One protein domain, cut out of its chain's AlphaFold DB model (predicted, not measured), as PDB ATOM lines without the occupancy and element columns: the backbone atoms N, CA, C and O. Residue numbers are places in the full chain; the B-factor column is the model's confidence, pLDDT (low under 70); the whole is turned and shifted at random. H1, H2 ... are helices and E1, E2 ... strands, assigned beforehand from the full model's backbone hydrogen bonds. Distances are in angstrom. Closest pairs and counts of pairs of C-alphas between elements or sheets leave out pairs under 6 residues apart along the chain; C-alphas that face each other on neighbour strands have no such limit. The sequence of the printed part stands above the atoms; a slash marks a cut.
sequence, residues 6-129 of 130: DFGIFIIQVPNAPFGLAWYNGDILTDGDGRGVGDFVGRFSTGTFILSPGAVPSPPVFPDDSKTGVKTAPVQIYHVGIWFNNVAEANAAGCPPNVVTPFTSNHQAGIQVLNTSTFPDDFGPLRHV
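This is residues 6 to 129 of the 130 residues of an uncharacterized protein of Hyphomicrobiales bacterium (UniProt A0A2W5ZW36). What is the picture? There is little regular structure: a twisted antiparallel sheet, E2 - E1 - E5 - E6, in the middle, long loops, and hairpin E3 and E4 to one side. What is its make-up? The printed part has 124 residues, under half in E1 E2 E3 E4 E5 H1 E6 H2, class mixed; it is compact, radius of gyration of the C-alphas 15.2 A, spans 43 by 36 by 24 A.

Where are the strands? E1 is residues 6 to 12, 18.9 A, from C-alpha 6 at (-19.095, 33.215, -6.903); E2 22 to 29, 20.4 A; E3 49 to 52; E4 72 to 76; E5 79 to 84, 17.1 A; E6 112 to 115. The helices? H1 is 87 to 92; H2, 125 to 128, ends at C-alpha (-11.200, 49.704, 13.384).

What pairs? Antiparallel neighbours have N and O within hydrogen-bond range: E1 and E5, N 10 and O 81, 2.9 A; hairpin E1 and E2, N 9 and O 26, 2.8 A; E5 and E6, N 82 and O 114, 2.8 A; hairpin E3 and E4, N 50 and O 75, 2.8 A. The helices? H1 only grazes the sheet, closest C-alphas Phe 84 and Ala 90, 6.0 A; H2 likewise, His 79 and Pro 125, 6.3 A. In H1 every O i to N i+4 pair is within range; H2 is too short for one.

How large? The farthest C-alphas, Asp 33 and Gly 54, are 46.2 A apart. Any gaps? The printed part has no cut; links E2 to E3, E3 to E4 and H1 to E6 are long, and no printed residue is under pLDDT 70.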
ATOM      1  N   ASP A   6     -19.278  33.443  -8.323       96.25
ATOM      2  CA  ASP A   6     -19.095  33.215  -6.903       96.25
ATOM      3  C   ASP A   6     -17.680  33.612  -6.473       96.25
ATOM      4  O   ASP A   6     -16.701  33.492  -7.221       96.25
ATOM      5  N   PHE A   7     -17.550  34.103  -5.247       97.38
ATOM      6  CA  PHE A   7     -16.302  34.634  -4.725       97.38
ATOM      7  C   PHE A   7     -16.078  34.225  -3.276       97.38
ATOM      8  O   PHE A   7     -16.880  34.548  -2.406       97.38
ATOM      9  N   GLY A   8     -14.930  33.604  -3.008       97.06
ATOM     10  CA  GLY A   8     -14.509  33.250  -1.658       97.06
ATOM     11  C   GLY A   8     -13.917  34.452  -0.926       97.06
ATOM     12  O   GLY A   8     -13.043  35.150  -1.450       97.06
ATOM     13  N   ILE A   9     -14.357  34.680   0.309       96.69
ATOM     14  CA  ILE A   9     -13.846  35.732   1.193       96.69
ATOM     15  C   ILE A   9     -12.956  35.123   2.259       96.69
ATOM     16  O   ILE A   9     -13.337  34.183   2.959       96.69
ATOM     17  N   PHE A  10     -11.791  35.733   2.444       97.00
ATOM     18  CA  PHE A  10     -10.861  35.367   3.498       97.00
ATOM     19  C   PHE A  10     -10.493  36.570   4.349       97.00
ATOM     20  O   PHE A  10     -10.275  37.675   3.843       97.00
ATOM     21  N   ILE A  11     -10.349  36.324   5.648       96.00
ATOM     22  CA  ILE A  11      -9.617  37.218   6.539       96.00
ATOM     23  C   ILE A  11      -8.147  36.812   6.480       96.00
ATOM     24  O   ILE A  11      -7.827  35.647   6.704       96.00
ATOM     25  N   ILE A  12      -7.261  37.747   6.155       97.25
ATOM     26  CA  ILE A  12      -5.836  37.509   5.895       97.25
ATOM     27  C   ILE A  12      -4.953  38.399   6.774       97.25
ATOM     28  O   ILE A  12      -5.383  39.449   7.264       97.25
ATOM     29  N   GLN A  13      -3.715  37.964   7.003       96.25
ATOM     30  CA  GLN A  13      -2.767  38.672   7.862       96.25
ATOM     31  C   GLN A  13      -2.236  39.948   7.214       96.25
ATOM     32  O   GLN A  13      -2.225  40.980   7.872       96.25
ATOM     33  N   VAL A  14      -1.827  39.878   5.946       97.19
ATOM     34  CA  VAL A  14      -1.371  41.026   5.143       97.19
ATOM     35  C   VAL A  14      -2.106  41.032   3.798       97.19
ATOM     36  O   VAL A  14      -2.511  39.968   3.320       97.19
ATOM     37  N   PRO A  15      -2.318  42.195   3.161       96.94
ATOM     38  CA  PRO A  15      -3.191  42.286   1.995       96.94
ATOM     39  C   PRO A  15      -2.555  41.740   0.711       96.94
ATOM     40  O   PRO A  15      -3.283  41.378  -0.209       96.94
ATOM     41  N   ASN A  16      -1.223  41.661   0.650       95.94
ATOM     42  CA  ASN A  16      -0.466  41.206  -0.516       95.94
ATOM     43  C   ASN A  16       0.214  39.855  -0.258       95.94
ATOM     44  O   ASN A  16       0.497  39.496   0.885       95.94
ATOM     45  N   ALA A  17       0.510  39.104  -1.324       94.25
ATOM     46  CA  ALA A  17       1.220  37.833  -1.209       94.25
ATOM     47  C   ALA A  17       2.545  38.017  -0.429       94.25
ATOM     48  O   ALA A  17       3.271  38.976  -0.698       94.25
ATOM     49  N   PRO A  18       2.874  37.124   0.527       96.06
ATOM     50  CA  PRO A  18       2.305  35.786   0.719       96.06
ATOM     51  C   PRO A  18       1.076  35.698   1.652       96.06
ATOM     52  O   PRO A  18       0.739  34.596   2.069       96.06
ATOM     53  N   PHE A  19       0.404  36.809   1.980       97.44
ATOM     54  CA  PHE A  19      -0.840  36.910   2.777       97.44
ATOM     55  C   PHE A  19      -0.780  36.460   4.249       97.44
ATOM     56  O   PHE A  19      -1.556  36.963   5.059       97.44
ATOM     57  N   GLY A  20       0.141  35.564   4.619       96.12
ATOM     58  CA  GLY A  20       0.286  35.021   5.973       96.12
ATOM     59  C   GLY A  20      -0.811  34.013   6.327       96.12
ATOM     60  O   GLY A  20      -1.234  33.228   5.479       96.12
ATOM     61  N   LEU A  21      -1.256  34.008   7.589       96.19
ATOM     62  CA  LEU A  21      -2.415  33.202   7.984       96.19
ATOM     63  C   LEU A  21      -3.688  33.742   7.324       96.19
ATOM     64  O   LEU A  21      -3.922  34.950   7.306       96.19
ATOM     65  N   ALA A  22      -4.514  32.829   6.821       96.12
ATOM     66  CA  ALA A  22      -5.770  33.136   6.160       96.12
ATOM     67  C   ALA A  22      -6.901  32.272   6.726       96.12
ATOM     68  O   ALA A  22      -6.705  31.092   7.015       96.12
ATOM     69  N   TRP A  23      -8.084  32.862   6.875       94.62
ATOM     70  CA  TRP A  23      -9.281  32.214   7.396       94.62
ATOM     71  C   TRP A  23     -10.438  32.385   6.417       94.62
ATOM     72  O   TRP A  23     -10.810  33.517   6.108       94.62
ATOM     73  N   TYR A  24     -11.007  31.273   5.950       95.12
ATOM     74  CA  TYR A  24     -12.191  31.286   5.096       95.12
ATOM     75  C   TYR A  24     -13.397  31.807   5.878       95.12
ATOM     76  O   TYR A  24     -13.760  31.259   6.919       95.12
ATOM     77  N   ASN A  25     -14.004  32.881   5.384       94.25
ATOM     78  CA  ASN A  25     -15.106  33.564   6.054       94.25
ATOM     79  C   ASN A  25     -16.466  33.301   5.384       94.25
ATOM     80  O   ASN A  25     -17.496  33.568   5.995       94.25
ATOM     81  N   GLY A  26     -16.464  32.756   4.165       95.00
ATOM     82  CA  GLY A  26     -17.646  32.390   3.388       95.00
ATOM     83  C   GLY A  26     -17.585  32.930   1.963       95.00
ATOM     84  O   GLY A  26     -16.535  33.397   1.522       95.00
ATOM     85  N   ASP A  27     -18.721  32.884   1.273       95.44
ATOM     86  CA  ASP A  27     -18.831  33.202  -0.152       95.44
ATOM     87  C   ASP A  27     -19.762  34.402  -0.407       95.44
ATOM     88  O   ASP A  27     -20.683  34.670   0.371       95.44
ATOM     89  N   ILE A  28     -19.539  35.119  -1.511       95.75
ATOM     90  CA  ILE A  28     -20.472  36.100  -2.080       95.75
ATOM     91  C   ILE A  28     -20.762  35.732  -3.530       95.75
ATOM     92  O   ILE A  28     -19.864  35.722  -4.368       95.75
ATOM     93  N   LEU A  29     -22.049  35.590  -3.836       97.06
ATOM     94  CA  LEU A  29     -22.554  35.488  -5.198       97.06
ATOM     95  C   LEU A  29     -22.892  36.879  -5.745       97.06
ATOM     96  O   LEU A  29     -23.585  37.663  -5.087       97.06
ATOM     97  N   THR A  30     -22.435  37.185  -6.957       97.44
ATOM     98  CA  THR A  30     -22.857  38.389  -7.678       97.44
ATOM     99  C   THR A  30     -24.135  38.145  -8.476       97.44
ATOM    100  O   THR A  30     -24.339  37.081  -9.051       97.44
ATOM    101  N   ASP A  31     -25.001  39.153  -8.545       97.44
ATOM    102  CA  ASP A  31     -26.189  39.146  -9.396       97.44
ATOM    103  C   ASP A  31     -25.848  39.397 -10.882       97.44
ATOM    104  O   ASP A  31     -24.682  39.514 -11.278       97.44
ATOM    105  N   GLY A  32     -26.886  39.502 -11.719       97.69
ATOM    106  CA  GLY A  32     -26.751  39.765 -13.154       97.69
ATOM    107  C   GLY A  32     -26.127  41.122 -13.506       97.69
ATOM    108  O   GLY A  32     -25.628  41.277 -14.619       97.69
ATOM    109  N   ASP A  33     -26.091  42.065 -12.561       97.31
ATOM    110  CA  ASP A  33     -25.418  43.361 -12.699       97.31
ATOM    111  C   ASP A  33     -23.994  43.336 -12.113       97.31
ATOM    112  O   ASP A  33     -23.280  44.346 -12.139       97.31
ATOM    113  N   GLY A  34     -23.558  42.204 -11.555       96.06
ATOM    114  CA  GLY A  34     -22.253  42.078 -10.919       96.06
ATOM    115  C   GLY A  34     -22.186  42.646  -9.502       96.06
ATOM    116  O   GLY A  34     -21.075  42.930  -9.027       96.06
ATOM    117  N   ARG A  35     -23.331  42.839  -8.831       96.94
ATOM    118  CA  ARG A  35     -23.412  43.244  -7.421       96.94
ATOM    119  C   ARG A  35     -23.509  42.015  -6.530       96.94
ATOM    120  O   ARG A  35     -24.395  41.192  -6.707       96.94
ATOM    121  N   GLY A  36     -22.614  41.910  -5.557       94.38
ATOM    122  CA  GLY A  36     -22.665  40.885  -4.520       94.38
ATOM    123  C   GLY A  36     -22.766  41.533  -3.146       94.38
ATOM    124  O   GLY A  36     -22.108  42.544  -2.894       94.38
ATOM    125  N   VAL A  37     -23.598  40.969  -2.275       94.94
ATOM    126  CA  VAL A  37     -23.761  41.397  -0.879       94.94
ATOM    127  C   VAL A  37     -23.701  40.153  -0.003       94.94
ATOM    128  O   VAL A  37     -24.378  39.170  -0.289       94.94
ATOM    129  N   GLY A  38     -22.895  40.201   1.054       91.75
ATOM    130  CA  GLY A  38     -22.805  39.141   2.052       91.75
ATOM    131  C   GLY A  38     -22.662  39.741   3.443       91.75
ATOM    132  O   GLY A  38     -21.838  40.633   3.650       91.75
ATOM    133  N   ASP A  39     -23.463  39.242   4.380       91.94
ATOM    134  CA  ASP A  39     -23.423  39.636   5.785       91.94
ATOM    135  C   ASP A  39     -22.678  38.570   6.590       91.94
ATOM    136  O   ASP A  39     -23.120  37.427   6.703       91.94
ATOM    137  N   PHE A  40     -21.542  38.953   7.176       88.75
ATOM    138  CA  PHE A  40     -20.698  38.055   7.961       88.75
ATOM    139  C   PHE A  40     -20.610  38.545   9.397       88.75
ATOM    140  O   PHE A  40     -20.126  39.646   9.665       88.75
ATOM    141  N   VAL A  41     -21.045  37.708  10.333       87.56
ATOM    142  CA  VAL A  41     -20.988  38.018  11.761       87.56
ATOM    143  C   VAL A  41     -19.809  37.286  12.380       87.56
ATOM    144  O   VAL A  41     -19.750  36.060  12.399       87.56
ATOM    145  N   GLY A  42     -18.878  38.056  12.923       82.50
ATOM    146  CA  GLY A  42     -17.714  37.557  13.634       82.50
ATOM    147  C   GLY A  42     -17.214  38.600  14.619       82.50
ATOM    148  O   GLY A  42     -17.674  39.743  14.635       82.50
ATOM    149  N   ARG A  43     -16.256  38.214  15.462       83.94
ATOM    150  CA  ARG A  43     -15.546  39.187  16.289       83.94
ATOM    151  C   ARG A  43     -14.395  39.745  15.467       83.94
ATOM    152  O   ARG A  43     -13.406  39.049  15.276       83.94
ATOM    153  N   PHE A  44     -14.498  40.991  15.031       83.69
ATOM    154  CA  PHE A  44     -13.439  41.700  14.315       83.69
ATOM    155  C   PHE A  44     -12.989  42.864  15.193       83.69
ATOM    156  O   PHE A  44     -13.632  43.897  15.221       83.69
ATOM    157  N   SER A  45     -11.976  42.640  16.028       82.81
ATOM    158  CA  SER A  45     -11.500  43.632  17.001       82.81
ATOM    159  C   SER A  45     -10.023  43.398  17.308       82.81
ATOM    160  O   SER A  45      -9.468  42.363  16.938       82.81
ATOM    161  N   THR A  46      -9.394  44.285  18.082       86.81
ATOM    162  CA  THR A  46      -8.006  44.098  18.553       86.81
ATOM    163  C   THR A  46      -7.789  42.808  19.361       86.81
ATOM    164  O   THR A  46      -6.662  42.326  19.477       86.81
ATOM    165  N   GLY A  47      -8.865  42.224  19.896       86.44
ATOM    166  CA  GLY A  47      -8.848  40.943  20.601       86.44
ATOM    167  C   GLY A  47      -8.965  39.697  19.711       86.44
ATOM    168  O   GLY A  47      -9.013  38.601  20.262       86.44
ATOM    169  N   THR A  48      -9.045  39.826  18.383       84.62
ATOM    170  CA  THR A  48      -9.267  38.695  17.464       84.62
ATOM    171  C   THR A  48      -7.969  38.201  16.837       84.62
ATOM    172  O   THR A  48      -7.439  38.835  15.933       84.62
ATOM    173  N   PHE A  49      -7.503  37.023  17.245       93.19
ATOM    174  CA  PHE A  49      -6.252  36.431  16.769       93.19
ATOM    175  C   PHE A  49      -6.387  34.929  16.487       93.19
ATOM    176  O   PHE A  49      -7.271  34.259  17.022       93.19
ATOM    177  N   ILE A  50      -5.454  34.388  15.703       95.06
ATOM    178  CA  ILE A  50      -5.231  32.948  15.536       95.06
ATOM    179  C   ILE A  50      -4.099  32.507  16.467       95.06
ATOM    180  O   ILE A  50      -3.066  33.161  16.570       95.06
ATOM    181  N   LEU A  51      -4.290  31.379  17.144       96.12
ATOM    182  CA  LEU A  51      -3.354  30.784  18.096       96.12
ATOM    183  C   LEU A  51      -3.288  29.284  17.820       96.12
ATOM    184  O   LEU A  51      -4.323  28.634  17.697       96.12
ATOM    185  N   SER A  52      -2.082  28.724  17.796       96.81
ATOM    186  CA  SER A  52      -1.888  27.277  17.761       96.81
ATOM    187  C   SER A  52      -0.752  26.890  18.712       96.81
ATOM    188  O   SER A  52       0.423  27.061  18.371       96.81
ATOM    189  N   PRO A  53      -1.059  26.390  19.925       97.56
ATOM    190  CA  PRO A  53      -0.045  26.066  20.933       97.56
ATOM    191  C   PRO A  53       0.975  25.005  20.484       97.56
ATOM    192  O   PRO A  53       2.090  24.950  21.012       97.56
ATOM    193  N   GLY A  54       0.618  24.179  19.498       97.25
ATOM    194  CA  GLY A  54       1.458  23.131  18.931       97.25
ATOM    195  C   GLY A  54       0.922  22.631  17.591       97.25
ATOM    196  O   GLY A  54      -0.240  22.842  17.261       97.25
ATOM    197  N   ALA A  55       1.772  21.954  16.819       96.19
ATOM    198  CA  ALA A  55       1.349  21.253  15.611       96.19
ATOM    199  C   ALA A  55       0.620  19.956  16.003       96.19
ATOM    200  O   ALA A  55       1.220  19.073  16.615       96.19
ATOM    201  N   VAL A  56      -0.672  19.863  15.686       96.75
ATOM    202  CA  VAL A  56      -1.530  18.701  15.975       96.75
ATOM    203  C   VAL A  56      -2.127  18.138  14.678       96.75
ATOM    204  O   VAL A  56      -2.175  18.869  13.685       96.75
ATOM    205  N   PRO A  57      -2.566  16.863  14.647       97.50
ATOM    206  CA  PRO A  57      -3.166  16.271  13.451       97.50
ATOM    207  C   PRO A  57      -4.364  17.069  12.917       97.50
ATOM    208  O   PRO A  57      -5.166  17.580  13.697       97.50
ATOM    209  N   SER A  58      -4.495  17.128  11.591       95.25
ATOM    210  CA  SER A  58      -5.612  17.749  10.866       95.25
ATOM    211  C   SER A  58      -6.208  16.746   9.866       95.25
ATOM    212  O   SER A  58      -5.442  16.022   9.220       95.25
ATOM    213  N   PRO A  59      -7.544  16.644   9.743       94.94
ATOM    214  CA  PRO A  59      -8.175  15.735   8.794       94.94
ATOM    215  C   PRO A  59      -7.996  16.235   7.348       94.94
ATOM    216  O   PRO A  59      -8.314  17.391   7.084       94.94
ATOM    217  N   PRO A  60      -7.536  15.388   6.406       94.25
ATOM    218  CA  PRO A  60      -7.469  15.752   4.996       94.25
ATOM    219  C   PRO A  60      -8.810  15.470   4.300       94.25
ATOM    220  O   PRO A  60      -9.050  14.354   3.836       94.25
ATOM    221  N   VAL A  61      -9.705  16.459   4.285       95.06
ATOM    222  CA  VAL A  61     -11.025  16.395   3.634       95.06
ATOM    223  C   VAL A  61     -10.890  16.569   2.120       95.06
ATOM    224  O   VAL A  61     -11.528  15.827   1.371       95.06
ATOM    225  N   PHE A  62     -10.025  17.481   1.666       94.62
ATOM    226  CA  PHE A  62      -9.646  17.631   0.257       94.62
ATOM    227  C   PHE A  62      -8.209  17.135   0.004       94.62
ATOM    228  O   PHE A  62      -7.423  16.995   0.947       94.62
ATOM    229  N   PRO A  63      -7.838  16.825  -1.258       92.81
ATOM    230  CA  PRO A  63      -6.534  16.233  -1.581       92.81
ATOM    231  C   PRO A  63      -5.323  17.041  -1.100       92.81
ATOM    232  O   PRO A  63      -4.320  16.446  -0.700       92.81
ATOM    233  N   ASP A  64      -5.441  18.370  -1.111       90.94
ATOM    234  CA  ASP A  64      -4.339  19.302  -0.844       90.94
ATOM    235  C   ASP A  64      -4.304  19.800   0.613       90.94
ATOM    236  O   ASP A  64      -3.491  20.652   0.975       90.94
ATOM    237  N   ASP A  65      -5.171  19.258   1.470       94.50
ATOM    238  CA  ASP A  65      -5.227  19.604   2.885       94.50
ATOM    239  C   ASP A  65      -3.927  19.226   3.603       94.50
ATOM    240  O   ASP A  65      -3.406  18.107   3.489       94.50
ATOM    241  N   SER A  66      -3.444  20.127   4.458       94.62
ATOM    242  CA  SER A  66      -2.399  19.758   5.407       94.62
ATOM    243  C   SER A  66      -2.929  18.735   6.412       94.62
ATOM    244  O   SER A  66      -3.981  18.914   7.023       94.62
ATOM    245  N   LYS A  67      -2.138  17.687   6.660       96.94
ATOM    246  CA  LYS A  67      -2.433  16.647   7.664       96.94
ATOM    247  C   LYS A  67      -1.980  17.027   9.078       96.94
ATOM    248  O   LYS A  67      -2.200  16.275  10.027       96.94
ATOM    249  N   THR A  68      -1.318  18.174   9.229       96.94
ATOM    250  CA  THR A  68      -0.826  18.694  10.510       96.94
ATOM    251  C   THR A  68      -0.955  20.214  10.562       96.94
ATOM    252  O   THR A  68      -0.701  20.906   9.576       96.94
ATOM    253  N   GLY A  69      -1.325  20.747  11.723       94.38
ATOM    254  CA  GLY A  69      -1.298  22.185  11.976       94.38
ATOM    255  C   GLY A  69       0.128  22.736  12.096       94.38
ATOM    256  O   GLY A  69       1.108  21.989  12.120       94.38
ATOM    257  N   VAL A  70       0.234  24.058  12.239       95.06
ATOM    258  CA  VAL A  70       1.484  24.778  12.538       95.06
ATOM    259  C   VAL A  70       1.423  25.345  13.954       95.06
ATOM    260  O   VAL A  70       0.352  25.744  14.398       95.06
ATOM    261  N   LYS A  71       2.547  25.391  14.680       96.56
ATOM    262  CA  LYS A  71       2.627  26.098  15.968       96.56
ATOM    263  C   LYS A  71       2.778  27.597  15.722       96.56
ATOM    264  O   LYS A  71       3.701  28.004  15.023       96.56
ATOM    265  N   THR A  72       1.942  28.411  16.358       96.81
ATOM    266  CA  THR A  72       2.070  29.870  16.336       96.81
ATOM    267  C   THR A  72       1.668  30.492  17.671       96.81
ATOM    268  O   THR A  72       0.708  30.063  18.317       96.81
ATOM    269  N   ALA A  73       2.396  31.538  18.071       97.19
ATOM    270  CA  ALA A  73       1.904  32.507  19.049       97.19
ATOM    271  C   ALA A  73       0.640  33.214  18.499       97.19
ATOM    272  O   ALA A  73       0.333  33.045  17.316       97.19
ATOM    273  N   PRO A  74      -0.102  33.994  19.306       96.62
ATOM    274  CA  PRO A  74      -1.210  34.799  18.796       96.62
ATOM    275  C   PRO A  74      -0.807  35.664  17.590       96.62
ATOM    276  O   PRO A  74       0.113  36.475  17.691       96.62
ATOM    277  N   VAL A  75      -1.503  35.500  16.464       95.81
ATOM    278  CA  VAL A  75      -1.334  36.280  15.228       95.81
ATOM    279  C   VAL A  75      -2.623  37.025  14.929       95.81
ATOM    280  O   VAL A  75      -3.693  36.425  14.847       95.81
ATOM    281  N   GLN A  76      -2.512  38.334  14.753       94.06
ATOM    282  CA  GLN A  76      -3.627  39.192  14.375       94.06
ATOM    283  C   GLN A  76      -3.843  39.127  12.859       94.06
ATOM    284  O   GLN A  76      -2.870  39.179  12.107       94.06
ATOM    285  N   ILE A  77      -5.099  39.041  12.414       94.38
ATOM    286  CA  ILE A  77      -5.464  39.065  10.991       94.38
ATOM    287  C   ILE A  77      -6.557  40.115  10.764       94.38
ATOM    288  O   ILE A  77      -7.678  39.977  11.247       94.38
ATOM    289  N   TYR A  78      -6.212  41.214  10.090       94.56
ATOM    290  CA  TYR A  78      -7.097  42.386   9.978       94.56
ATOM    291  C   TYR A  78      -7.455  42.782   8.552       94.56
ATOM    292  O   TYR A  78      -8.208  43.739   8.354       94.56
ATOM    293  N   HIS A  79      -6.920  42.074   7.563       96.38
ATOM    294  CA  HIS A  79      -7.190  42.346   6.165       96.38
ATOM    295  C   HIS A  79      -8.275  41.417   5.645       96.38
ATOM    296  O   HIS A  79      -8.434  40.291   6.104       96.38
ATOM    297  N   VAL A  80      -9.016  41.904   4.660       96.06
ATOM    298  CA  VAL A  80      -9.948  41.102   3.870       96.06
ATOM    299  C   VAL A  80      -9.356  40.931   2.478       96.06
ATOM    300  O   VAL A  80      -8.798  41.886   1.920       96.06
ATOM    301  N   GLY A  81      -9.481  39.729   1.929       97.44
ATOM    302  CA  GLY A  81      -9.241  39.433   0.524       97.44
ATOM    303  C   GLY A  81     -10.399  38.630  -0.062       97.44
ATOM    304  O   GLY A  81     -11.080  37.893   0.651       97.44
ATOM    305  N   ILE A  82     -10.614  38.791  -1.363       97.44
ATOM    306  CA  ILE A  82     -11.676  38.141  -2.129       97.44
ATOM    307  C   ILE A  82     -11.042  37.485  -3.354       97.44
ATOM    308  O   ILE A  82     -10.281  38.132  -4.079       97.44
ATOM    309  N   TRP A  83     -11.367  36.221  -3.594       98.00
ATOM    310  CA  TRP A  83     -10.890  35.419  -4.722       98.00
ATOM    311  C   TRP A  83     -12.063  34.920  -5.553       98.00
ATOM    312  O   TRP A  83     -13.159  34.739  -5.030       98.00
ATOM    313  N   PHE A  84     -11.838  34.675  -6.844       97.81
ATOM    314  CA  PHE A  84     -12.787  33.889  -7.639       97.81
ATOM    315  C   PHE A  84     -12.966  32.506  -7.014       97.81
ATOM    316  O   PHE A  84     -11.966  31.853  -6.707       97.81
ATOM    317  N   ASN A  85     -14.206  32.030  -6.876       96.19
ATOM    318  CA  ASN A  85     -14.465  30.752  -6.212       96.19
ATOM    319  C   ASN A  85     -13.952  29.545  -7.018       96.19
ATOM    320  O   ASN A  85     -13.705  28.481  -6.462       96.19
ATOM    321  N   ASN A  86     -13.730  29.712  -8.327       95.38
ATOM    322  CA  ASN A  86     -13.059  28.722  -9.163       95.38
ATOM    323  C   ASN A  86     -12.210  29.359 -10.279       95.38
ATOM    324  O   ASN A  86     -12.406  30.509 -10.682       95.38
ATOM    325  N   VAL A  87     -11.259  28.586 -10.810       95.88
ATOM    326  CA  VAL A  87     -10.355  29.032 -11.885       95.88
ATOM    327  C   VAL A  87     -11.066  29.299 -13.219       95.88
ATOM    328  O   VAL A  87     -10.625  30.149 -13.990       95.88
ATOM    329  N   ALA A  88     -12.172  28.607 -13.506       95.69
ATOM    330  CA  ALA A  88     -12.891  28.773 -14.768       95.69
ATOM    331  C   ALA A  88     -13.541  30.162 -14.865       95.69
ATOM    332  O   ALA A  88     -13.468  30.799 -15.915       95.69
ATOM    333  N   GLU A  89     -14.097  30.665 -13.764       95.00
ATOM    334  CA  GLU A  89     -14.657  32.015 -13.668       95.00
ATOM    335  C   GLU A  89     -13.591  33.105 -13.806       95.00
ATOM    336  O   GLU A  89     -13.818  34.095 -14.503       95.00
ATOM    337  N   ALA A  90     -12.406  32.906 -13.220       96.44
ATOM    338  CA  ALA A  90     -11.279  33.819 -13.415       96.44
ATOM    339  C   ALA A  90     -10.842  33.861 -14.891       96.44
ATOM    340  O   ALA A  90     -10.661  34.938 -15.462       96.44
ATOM    341  N   ASN A  91     -10.731  32.694 -15.537       95.94
ATOM    342  CA  ASN A  91     -10.402  32.596 -16.960       95.94
ATOM    343  C   ASN A  91     -11.464  33.298 -17.828       95.94
ATOM    344  O   ASN A  91     -11.118  34.051 -18.738       95.94
ATOM    345  N   ALA A  92     -12.753  33.085 -17.537       94.69
ATOM    346  CA  ALA A  92     -13.865  33.716 -18.249       94.69
ATOM    347  C   ALA A  92     -13.890  35.244 -18.072       94.69
ATOM    348  O   ALA A  92     -14.300  35.964 -18.981       94.69
ATOM    349  N   ALA A  93     -13.395  35.746 -16.937       94.19
ATOM    350  CA  ALA A  93     -13.210  37.171 -16.675       94.19
ATOM    351  C   ALA A  93     -11.957  37.774 -17.350       94.19
ATOM    352  O   ALA A  93     -11.696  38.968 -17.196       94.19
ATOM    353  N   GLY A  94     -11.181  36.981 -18.101       94.62
ATOM    354  CA  GLY A  94      -9.982  37.433 -18.813       94.62
ATOM    355  C   GLY A  94      -8.722  37.517 -17.947       94.62
ATOM    356  O   GLY A  94      -7.733  38.122 -18.365       94.62
ATOM    357  N   CYS A  95      -8.731  36.930 -16.747       94.88
ATOM    358  CA  CYS A  95      -7.528  36.804 -15.928       94.88
ATOM    359  C   CYS A  95      -6.523  35.821 -16.563       94.88
ATOM    360  O   CYS A  95      -6.905  35.005 -17.409       94.88
ATOM    361  N   PRO A  96      -5.235  35.862 -16.160       93.62
ATOM    362  CA  PRO A  96      -4.249  34.883 -16.605       93.62
ATOM    363  C   PRO A  96      -4.761  33.446 -16.424       93.62
ATOM    364  O   PRO A  96      -5.220  33.104 -15.329       93.62
ATOM    365  N   PRO A  97      -4.702  32.605 -17.473       90.44
ATOM    366  CA  PRO A  97      -5.376  31.323 -17.451       90.44
ATOM    367  C   PRO A  97      -4.710  30.334 -16.492       90.44
ATOM    368  O   PRO A  97      -3.484  30.273 -16.402       90.44
ATOM    369  N   ASN A  98      -5.527  29.491 -15.858       89.94
ATOM    370  CA  ASN A  98      -5.097  28.326 -15.068       89.94
ATOM    371  C   ASN A  98      -4.262  28.658 -13.816       89.94
ATOM    372  O   ASN A  98      -3.475  27.831 -13.354       89.94
ATOM    373  N   VAL A  99      -4.444  29.852 -13.245       95.31
ATOM    374  CA  VAL A  99      -3.894  30.195 -11.927       95.31
ATOM    375  C   VAL A  99      -4.834  29.663 -10.848       95.31
ATOM    376  O   VAL A  99      -5.880  30.257 -10.588       95.31
ATOM    377  N   VAL A 100      -4.454  28.542 -10.232       95.88
ATOM    378  CA  VAL A 100      -5.187  27.927  -9.116       95.88
ATOM    379  C   VAL A 100      -4.576  28.369  -7.790       95.88
ATOM    380  O   VAL A 100      -3.355  28.348  -7.622       95.88
ATOM    381  N   THR A 101      -5.421  28.766  -6.844       96.38
ATOM    382  CA  THR A 101      -5.030  29.147  -5.484       96.38
ATOM    383  C   THR A 101      -5.882  28.398  -4.450       96.38
ATOM    384  O   THR A 101      -6.992  27.973  -4.768       96.38
ATOM    385  N   PRO A 102      -5.418  28.239  -3.196       96.00
ATOM    386  CA  PRO A 102      -6.176  27.505  -2.182       96.00
ATOM    387  C   PRO A 102      -7.336  28.315  -1.570       96.00
ATOM    388  O   PRO A 102      -7.982  27.843  -0.642       96.00
ATOM    389  N   PHE A 103      -7.607  29.538  -2.041       97.12
ATOM    390  CA  PHE A 103      -8.529  30.487  -1.405       97.12
ATOM    391  C   PHE A 103     -10.003  30.266  -1.796       97.12
ATOM    392  O   PHE A 103     -10.675  31.163  -2.297       97.12
ATOM    393  N   THR A 104     -10.508  29.057  -1.548       95.31
ATOM    394  CA  THR A 104     -11.931  28.662  -1.599       95.31
ATOM    395  C   THR A 104     -12.141  27.445  -0.690       95.31
ATOM    396  O   THR A 104     -11.172  26.809  -0.276       95.31
ATOM    397  N   SER A 105     -13.393  27.089  -0.406       90.31
ATOM    398  CA  SER A 105     -13.771  25.936   0.415       90.31
ATOM    399  C   SER A 105     -13.191  24.596  -0.055       90.31
ATOM    400  O   SER A 105     -13.008  23.717   0.780       90.31
ATOM    401  N   ASN A 106     -12.878  24.429  -1.347       92.75
ATOM    402  CA  ASN A 106     -12.329  23.188  -1.919       92.75
ATOM    403  C   ASN A 106     -10.893  23.312  -2.472       92.75
ATOM    404  O   ASN A 106     -10.428  22.409  -3.168       92.75
ATOM    405  N   HIS A 107     -10.212  24.428  -2.204       94.50
ATOM    406  CA  HIS A 107      -8.842  24.728  -2.646       94.50
ATOM    407  C   HIS A 107      -8.623  24.885  -4.168       94.50
ATOM    408  O   HIS A 107      -7.489  24.809  -4.635       94.50
ATOM    409  N   GLN A 108      -9.676  25.153  -4.951       95.31
ATOM    410  CA  GLN A 108      -9.611  25.320  -6.415       95.31
ATOM    411  C   GLN A 108      -9.908  26.747  -6.913       95.31
ATOM    412  O   GLN A 108     -10.381  26.938  -8.039       95.31
ATOM    413  N   ALA A 109      -9.636  27.759  -6.090       96.81
ATOM    414  CA  ALA A 109      -9.968  29.145  -6.386       96.81
ATOM    415  C   ALA A 109      -9.165  29.681  -7.571       96.81
ATOM    416  O   ALA A 109      -8.044  29.242  -7.843       96.81
ATOM    417  N   GLY A 110      -9.717  30.691  -8.237       97.19
ATOM    418  CA  GLY A 110      -8.958  31.511  -9.175       97.19
ATOM    419  C   GLY A 110      -8.037  32.504  -8.456       97.19
ATOM    420  O   GLY A 110      -7.704  32.356  -7.279       97.19
ATOM    421  N   ILE A 111      -7.620  33.548  -9.173       96.50
ATOM    422  CA  ILE A 111      -6.794  34.634  -8.621       96.50
ATOM    423  C   ILE A 111      -7.594  35.549  -7.670       96.50
ATOM    424  O   ILE A 111      -8.826  35.580  -7.696       96.50
ATOM    425  N   GLN A 112      -6.889  36.321  -6.836       96.88
ATOM    426  CA  GLN A 112      -7.491  37.366  -6.006       96.88
ATOM    427  C   GLN A 112      -8.082  38.473  -6.892       96.88
ATOM    428  O   GLN A 112      -7.410  38.965  -7.799       96.88
ATOM    429  N   VAL A 113      -9.318  38.882  -6.612       94.88
ATOM    430  CA  VAL A 113     -10.024  39.952  -7.337       94.88
ATOM    431  C   VAL A 113     -10.029  41.275  -6.568       94.88
ATOM    432  O   VAL A 113     -10.019  42.342  -7.179       94.88
ATOM    433  N   LEU A 114     -10.029  41.226  -5.234       95.06
ATOM    434  CA  LEU A 114     -10.034  42.414  -4.379       95.06
ATOM    435  C   LEU A 114      -9.322  42.122  -3.060       95.06
ATOM    436  O   LEU A 114      -9.382  41.010  -2.543       95.06
ATOM    437  N   ASN A 115      -8.671  43.133  -2.493       96.75
ATOM    438  CA  ASN A 115      -8.138  43.082  -1.139       96.75
ATOM    439  C   ASN A 115      -8.171  44.468  -0.483       96.75
ATOM    440  O   ASN A 115      -8.639  45.451  -1.056       96.75
ATOM    441  N   THR A 116      -7.648  44.535   0.733       97.25
ATOM    442  CA  THR A 116      -7.582  45.749   1.559       97.25
ATOM    443  C   THR A 116      -6.178  46.371   1.566       97.25
ATOM    444  O   THR A 116      -5.747  46.912   2.580       97.25
ATOM    445  N   SER A 117      -5.449  46.301   0.443       97.31
ATOM    446  CA  SER A 117      -4.070  46.822   0.279       97.31
ATOM    447  C   SER A 117      -3.930  48.340   0.362       97.31
ATOM    448  O   SER A 117      -2.816  48.856   0.390       97.31
ATOM    449  N   THR A 118      -5.040  49.070   0.443       96.69
ATOM    450  CA  THR A 118      -5.033  50.503   0.756       96.69
ATOM    451  C   THR A 118      -4.708  50.790   2.227       96.69
ATOM    452  O   THR A 118      -4.492  51.947   2.584       96.69
ATOM    453  N   PHE A 119      -4.660  49.758   3.074       96.62
ATOM    454  CA  PHE A 119      -4.230  49.825   4.468       96.62
ATOM    455  C   PHE A 119      -2.800  49.276   4.628       96.62
ATOM    456  O   PHE A 119      -2.430  48.363   3.888       96.62
ATOM    457  N   PRO A 120      -2.008  49.777   5.601       96.31
ATOM    458  CA  PRO A 120      -0.707  49.196   5.939       96.31
ATOM    459  C   PRO A 120      -0.817  47.720   6.333       96.31
ATOM    460  O   PRO A 120      -1.813  47.329   6.940       96.31
ATOM    461  N   ASP A 121       0.232  46.942   6.061       95.88
ATOM    462  CA  ASP A 121       0.283  45.495   6.320       95.88
ATOM    463  C   ASP A 121      -0.032  45.106   7.780       95.88
ATOM    464  O   ASP A 121      -0.584  44.040   8.033       95.88
ATOM    465  N   ASP A 122       0.305  45.951   8.758       93.31
ATOM    466  CA  ASP A 122       0.065  45.720  10.191       93.31
ATOM    467  C   ASP A 122      -1.177  46.459  10.737       93.31
ATOM    468  O   ASP A 122      -1.427  46.500  11.953       93.31
ATOM    469  N   PHE A 123      -1.980  47.048   9.843       93.31
ATOM    470  CA  PHE A 123      -3.086  47.933  10.201       93.31
ATOM    471  C   PHE A 123      -4.292  47.827   9.255       93.31
ATOM    472  O   PHE A 123      -4.814  48.828   8.764       93.31
ATOM    473  N   GLY A 124      -4.775  46.604   9.030       94.38
ATOM    474  CA  GLY A 124      -5.969  46.353   8.224       94.38
ATOM    475  C   GLY A 124      -7.274  46.959   8.775       94.38
ATOM    476  O   GLY A 124      -7.380  47.307   9.959       94.38
ATOM    477  N   PRO A 125      -8.313  47.068   7.930       93.69
ATOM    478  CA  PRO A 125      -9.559  47.756   8.265       93.69
ATOM    479  C   PRO A 125     -10.296  47.143   9.455       93.69
ATOM    480  O   PRO A 125     -10.887  47.880  10.241       93.69
ATOM    481  N   LEU A 126     -10.221  45.823   9.652       92.19
ATOM    482  CA  LEU A 126     -10.941  45.138  10.733       92.19
ATOM    483  C   LEU A 126     -10.453  45.528  12.131       92.19
ATOM    484  O   LEU A 126     -11.169  45.329  13.106       92.19
ATOM    485  N   ARG A 127      -9.269  46.137  12.241       90.38
ATOM    486  CA  ARG A 127      -8.775  46.698  13.503       90.38
ATOM    487  C   ARG A 127      -9.595  47.907  13.982       90.38
ATOM    488  O   ARG A 127      -9.524  48.253  15.158       90.38
ATOM    489  N   HIS A 128     -10.357  48.541  13.087       86.06
ATOM    490  CA  HIS A 128     -11.200  49.704  13.384       86.06
ATOM    491  C   HIS A 128     -12.615  49.334  13.829       86.06
ATOM    492  O   HIS A 128     -13.354  50.208  14.277       86.06
ATOM    493  N   VAL A 129     -13.005  48.068  13.677       80.56
ATOM    494  CA  VAL A 129     -14.328  47.594  14.075       80.56
ATOM    495  C   VAL A 129     -14.308  47.406  15.599       80.56
ATOM    496  O   VAL A 129     -13.426  46.734  16.141       80.56
TER     497      VAL A 129